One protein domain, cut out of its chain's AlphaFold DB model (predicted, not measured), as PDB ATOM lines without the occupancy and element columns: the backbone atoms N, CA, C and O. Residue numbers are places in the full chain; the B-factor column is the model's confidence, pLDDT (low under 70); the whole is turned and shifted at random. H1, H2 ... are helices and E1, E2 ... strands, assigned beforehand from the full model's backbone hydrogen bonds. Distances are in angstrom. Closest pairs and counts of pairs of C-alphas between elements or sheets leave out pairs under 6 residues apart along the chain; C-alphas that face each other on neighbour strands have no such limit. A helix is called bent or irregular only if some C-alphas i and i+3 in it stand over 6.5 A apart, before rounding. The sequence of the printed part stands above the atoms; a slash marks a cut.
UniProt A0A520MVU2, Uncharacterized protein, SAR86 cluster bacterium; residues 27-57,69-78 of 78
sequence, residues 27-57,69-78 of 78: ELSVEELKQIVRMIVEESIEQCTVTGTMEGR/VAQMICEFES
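What this domain is: This is residues 27 to 57 and 69 to 78 of the 78 residues of an uncharacterized protein of SAR86 cluster bacterium (UniProt A0A520MVU2). A long, thin rod: a straight helix, H1, makes one end of it and leads through a tight link into a narrow ribbon of two antiparallel strands, E1 and E2, at the other end. Most of H1 sticks out with nothing packed on it, residues 30 to 35 and 37 to 43 standing free, and the far part of E1, residues 54 to 57, reaches past the stretch that pairs with E2, while residues 74 to 78 after E2 make a tail with no named element. The printed part has 41 residues, with one named helix and then two named strands in the order H1, E1, E2 along the chain; the sheet order is E1 - E2, and the class is mixed, helices and strands. The whole is extended, with a radius of gyration of the C-alphas of 15.9 A, and the C-alphas span 57 by 25 by 10 A.

How they stand to each other: H1, residues 30 to 46, is joined by a tight link of 2 residues to the strand E1, residues 49 to 57. In H1 every O i to N i+4 pair is within hydrogen-bond range. E1 and the strand E2, residues 69 to 73, are antiparallel neighbours, with 165 degrees between their N-to-C directions. The C-alphas of Gly 52 and Ala 70 face each other at 3.7 A, and those of Thr 49 and Ile 73 at 5.3 A. N 51 and O 71 are within hydrogen-bond range at 2.9 A, and so are N 71 and O 51 at 2.7 A. H1 and E2 are apart.

Where its parts are: H1, Val 30 to Glu 46, is 24.6 A from first to last C-alpha; it begins at C-alpha 30 at (130.286, 107.463, 126.608) and is not bent. E1, Thr 49 to Arg 57, is 26.4 A long from first to last C-alpha and ends at C-alpha 57 at (164.194, 128.521, 94.541). E2, Val 69 to Ile 73, measures 13.2 A from first to last C-alpha, and its last C-alpha, 73, is at (141.058, 128.915, 108.899).

The domain as a whole: The two C-alphas farthest apart are those of Glu 27 and Arg 57, 58.0 A, while those of the first and last printed residues, Glu 27 and Ser 78, are 28.1 A apart. Residues 58 to 68 are cut out and not printed; they form the link across the cut from E1 to E2, and C-alphas 57 and 69 are 15.4 A apart. The link from H1 to E1 is tight, and no link printed whole is long. Ser 78 is the chain's last residue. The mean pLDDT of the printed part of this predicted model is 85.1, and one printed residue, Ser 78, is under 70.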
ATOM      1  N   GLU A  27     121.436 110.669 128.422       88.19
ATOM      2  CA  GLU A  27     121.010 109.290 128.164       88.19
ATOM      3  C   GLU A  27     121.959 108.571 127.192       88.19
ATOM      4  O   GLU A  27     121.759 107.396 126.887       88.19
ATOM      5  N   LEU A  28     122.983 109.266 126.685       86.06
ATOM      6  CA  LEU A  28     124.000 108.691 125.813       86.06
ATOM      7  C   LEU A  28     125.042 107.925 126.631       86.06
ATOM      8  O   LEU A  28     125.525 108.396 127.663       86.06
ATOM      9  N   SER A  29     125.452 106.769 126.118       91.38
ATOM     10  CA  SER A  29     126.691 106.130 126.556       91.38
ATOM     11  C   SER A  29     127.906 106.986 126.183       91.38
ATOM     12  O   SER A  29     127.866 107.827 125.277       91.38
ATOM     13  N   VAL A  30     129.024 106.757 126.873       92.81
ATOM     14  CA  VAL A  30     130.286 107.463 126.608       92.81
ATOM     15  C   VAL A  30     130.754 107.212 125.171       92.81
ATOM     16  O   VAL A  30     131.266 108.110 124.504       92.81
ATOM     17  N   GLU A  31     130.544 105.999 124.674       93.81
ATOM     18  CA  GLU A  31     130.885 105.568 123.326       93.81
ATOM     19  C   GLU A  31     130.045 106.293 122.273       93.81
ATOM     20  O   GLU A  31     130.613 106.801 121.305       93.81
ATOM     21  N   GLU A  32     128.727 106.395 122.468       87.50
ATOM     22  CA  GLU A  32     127.835 107.148 121.574       87.50
ATOM     23  C   GLU A  32     128.212 108.631 121.539       87.50
ATOM     24  O   GLU A  32     128.377 109.202 120.461       87.50
ATOM     25  N   LEU A  33     128.433 109.244 122.707       91.81
ATOM     26  CA  LEU A  33     128.851 110.642 122.791       91.81
ATOM     27  C   LEU A  33     130.176 110.873 122.054       91.81
ATOM     28  O   LEU A  33     130.322 111.852 121.324       91.81
ATOM     29  N   LYS A  34     131.134 109.953 122.195       92.19
ATOM     30  CA  LYS A  34     132.421 110.028 121.500       92.19
ATOM     31  C   LYS A  34     132.259 109.981 119.981       92.19
ATOM     32  O   LYS A  34     132.959 110.717 119.289       92.19
ATOM     33  N   GLN A  35     131.367 109.134 119.463       92.38
ATOM     34  CA  GLN A  35     131.092 109.089 118.025       92.38
ATOM     35  C   GLN A  35     130.433 110.380 117.541       92.38
ATOM     36  O   GLN A  35     130.850 110.924 116.526       92.38
ATOM     37  N   ILE A  36     129.465 110.908 118.292       90.06
ATOM     38  CA  ILE A  36     128.781 112.161 117.944       90.06
ATOM     39  C   ILE A  36     129.769 113.327 117.898       90.06
ATOM     40  O   ILE A  36     129.834 114.033 116.897       90.06
ATOM     41  N   VAL A  37     130.596 113.494 118.933       93.31
ATOM     42  CA  VAL A  37     131.621 114.550 118.959       93.31
ATOM     43  C   VAL A  37     132.601 114.393 117.799       93.31
ATOM     44  O   VAL A  37     132.977 115.384 117.181       93.31
ATOM     45  N   ARG A  38     133.000 113.158 117.473       92.56
ATOM     46  CA  ARG A  38     133.881 112.898 116.333       92.56
ATOM     47  C   ARG A  38     133.250 113.343 115.015       92.56
ATOM     48  O   ARG A  38     133.915 114.045 114.266       92.56
ATOM     49  N   MET A  39     131.993 112.976 114.770       90.31
ATOM     50  CA  MET A  39     131.272 113.386 113.561       90.31
ATOM     51  C   MET A  39     131.169 114.910 113.463       90.31
ATOM     52  O   MET A  39     131.493 115.465 112.422       90.31
ATOM     53  N   ILE A  40     130.815 115.592 114.558       89.56
ATOM     54  CA  ILE A  40     130.716 117.061 114.588       89.56
ATOM     55  C   ILE A  40     132.060 117.711 114.246       89.56
ATOM     56  O   ILE A  40     132.107 118.680 113.494       89.56
ATOM     57  N   VAL A  41     133.163 117.202 114.800       90.00
ATOM     58  CA  VAL A  41     134.501 117.744 114.525       90.00
ATOM     59  C   VAL A  41     134.907 117.499 113.073       90.00
ATOM     60  O   VAL A  41     135.456 118.402 112.452       90.00
ATOM     61  N   GLU A  42     134.638 116.311 112.531       87.31
ATOM     62  CA  GLU A  42     134.913 115.990 111.125       87.31
ATOM     63  C   GLU A  42     134.125 116.927 110.193       87.31
ATOM     64  O   GLU A  42     134.730 117.596 109.359       87.31
ATOM     65  N   GLU A  43     132.821 117.089 110.426       85.19
ATOM     66  CA  GLU A  43     131.956 118.008 109.671       85.19
ATOM     67  C   GLU A  43     132.406 119.474 109.798       85.19
ATOM     68  O   GLU A  43     132.441 120.215 108.818       85.19
ATOM     69  N   SER A  44     132.826 119.897 110.993       82.69
ATOM     70  CA  SER A  44     133.313 121.265 111.218       82.69
ATOM     71  C   SER A  44     134.632 121.537 110.487       82.69
ATOM     72  O   SER A  44     134.858 122.652 110.027       82.69
ATOM     73  N   ILE A  45     135.512 120.537 110.372       85.25
ATOM     74  CA  ILE A  45     136.789 120.666 109.655       85.25
ATOM     75  C   ILE A  45     136.565 120.768 108.142       85.25
ATOM     76  O   ILE A  45     137.295 121.500 107.475       85.25
ATOM     77  N   GLU A  46     135.557 120.081 107.597       82.38
ATOM     78  CA  GLU A  46     135.211 120.156 106.169       82.38
ATOM     79  C   GLU A  46     134.802 121.568 105.726       82.38
ATOM     80  O   GLU A  46     134.963 121.924 104.558       82.38
ATOM     81  N   GLN A  47     134.321 122.391 106.658       82.19
ATOM     82  CA  GLN A  47     133.963 123.788 106.411       82.19
ATOM     83  C   GLN A  47     135.167 124.743 106.468       82.19
ATOM     84  O   GLN A  47     135.054 125.911 106.090       82.19
ATOM     85  N   CYS A  48     136.332 124.282 106.926       87.38
ATOM     86  CA  CYS A  48     137.523 125.113 107.040       87.38
ATOM     87  C   CYS A  48     138.274 125.216 105.706       87.38
ATOM     88  O   CYS A  48     138.417 124.249 104.959       87.38
ATOM     89  N   THR A  49     138.852 126.386 105.432       85.94
ATOM     90  CA  THR A  49     139.736 126.586 104.277       85.94
ATOM     91  C   THR A  49     141.196 126.442 104.697       85.94
ATOM     92  O   THR A  49     141.657 127.074 105.650       85.94
ATOM     93  N   VAL A  50     141.954 125.627 103.960       86.50
ATOM     94  CA  VAL A  50     143.406 125.500 104.137       86.50
ATOM     95  C   VAL A  50     144.105 126.459 103.181       86.50
ATOM     96  O   VAL A  50     144.006 126.322 101.964       86.50
ATOM     97  N   THR A  51     144.827 127.429 103.733       85.75
ATOM     98  CA  THR A  51     145.617 128.399 102.962       85.75
ATOM     99  C   THR A  51     147.090 128.197 103.266       85.75
ATOM    100  O   THR A  51     147.455 127.959 104.409       85.75
ATOM    101  N   GLY A  52     147.969 128.247 102.268       84.31
ATOM    102  CA  GLY A  52     149.396 128.038 102.495       84.31
ATOM    103  C   GLY A  52     150.252 128.840 101.539       84.31
ATOM    104  O   GLY A  52     149.845 129.110 100.410       84.31
ATOM    105  N   THR A  53     151.434 129.228 102.007       81.06
ATOM    106  CA  THR A  53     152.430 129.921 101.187       81.06
ATOM    107  C   THR A  53     153.580 128.962 100.904       81.06
ATOM    108  O   THR A  53     154.042 128.262 101.805       81.06
ATOM    109  N   MET A  54     154.012 128.908  99.643       79.31
ATOM    110  CA  MET A  54     155.140 128.094  99.192       79.31
ATOM    111  C   MET A  54     156.304 129.016  98.847       79.31
ATOM    112  O   MET A  54     156.169 129.881  97.979       79.31
ATOM    113  N   GLU A  55     157.449 128.812  99.494       79.31
ATOM    114  CA  GLU A  55     158.695 129.492  99.139       79.31
ATOM    115  C   GLU A  55     159.693 128.466  98.597       79.31
ATOM    116  O   GLU A  55     159.996 127.459  99.236       79.31
ATOM    117  N   GLY A  56     160.192 128.703  97.384       75.38
ATOM    118  CA  GLY A  56     161.106 127.798  96.695       75.38
ATOM    119  C   GLY A  56     162.060 128.556  95.781       75.38
ATOM    120  O   GLY A  56     161.794 129.684  95.362       75.38
ATOM    121  N   ARG A  57     163.203 127.943  95.461       75.38
ATOM    122  CA  ARG A  57     164.194 128.521  94.541       75.38
ATOM    123  C   ARG A  57     164.145 127.787  93.208       75.38
ATOM    124  O   ARG A  57     164.475 126.608  93.143       75.38
ATOM    125  N   VAL A  69     154.167 126.080 104.191       84.44
ATOM    126  CA  VAL A  69     153.563 126.318 105.503       84.44
ATOM    127  C   VAL A  69     152.106 126.696 105.274       84.44
ATOM    128  O   VAL A  69     151.815 127.693 104.608       84.44
ATOM    129  N   ALA A  70     151.194 125.872 105.792       85.50
ATOM    130  CA  ALA A  70     149.755 126.056 105.649       85.50
ATOM    131  C   ALA A  70     149.075 126.354 106.992       85.50
ATOM    132  O   ALA A  70     149.422 125.782 108.024       85.50
ATOM    133  N   GLN A  71     148.085 127.238 106.953       88.00
ATOM    134  CA  GLN A  71     147.191 127.599 108.039       88.00
ATOM    135  C   GLN A  71     145.763 127.163 107.692       88.00
ATOM    136  O   GLN A  71     145.252 127.447 106.607       88.00
ATOM    137  N   MET A  72     145.113 126.487 108.639       85.25
ATOM    138  CA  MET A  72     143.694 126.145 108.568       85.25
ATOM    139  C   MET A  72     142.879 127.270 109.206       85.25
ATOM    140  O   MET A  72     143.132 127.634 110.356       85.25
ATOM    141  N   ILE A  73     141.934 127.830 108.455       85.81
ATOM    142  CA  ILE A  73     141.058 128.915 108.899       85.81
ATOM    143  C   ILE A  73     139.620 128.401 108.850       85.81
ATOM    144  O   ILE A  73     139.163 127.942 107.805       85.81
ATOM    145  N   CYS A  74     138.928 128.464 109.985       86.25
ATOM    146  CA  CYS A  74     137.531 128.064 110.122       86.25
ATOM    147  C   CYS A  74     136.715 129.302 110.500       86.25
ATOM    148  O   CYS A  74     136.947 129.888 111.561       86.25
ATOM    149  N   GLU A  75     135.794 129.713 109.633       81.25
ATOM    150  CA  GLU A  75     134.878 130.826 109.888       81.25
ATOM    151  C   GLU A  75     133.497 130.245 110.193       81.25
ATOM    152  O   GLU A  75     132.879 129.622 109.335       81.25
ATOM    153  N   PHE A  76     133.032 130.418 111.429       77.00
ATOM    154  CA  PHE A  76     131.708 129.973 111.856       77.00
ATOM    155  C   PHE A  76     130.793 131.199 111.944       77.00
ATOM    156  O   PHE A  76     131.111 132.141 112.674       77.00
ATOM    157  N   GLU A  77     129.681 131.209 111.202       70.94
ATOM    158  CA  GLU A  77     128.644 132.234 111.378       70.94
ATOM    159  C   GLU A  77     128.003 132.068 112.766       70.94
ATOM    160  O   GLU A  77     127.609 130.966 113.153       70.94
ATOM    161  N   SER A  78     127.968 133.161 113.533       58.00
ATOM    162  CA  SER A  78     127.465 133.222 114.914       58.00
ATOM    163  C   SER A  78     125.983 133.554 114.998       58.00
ATOM    164  O   SER A  78     125.596 134.518 114.295       58.00
TER     165      SER A  78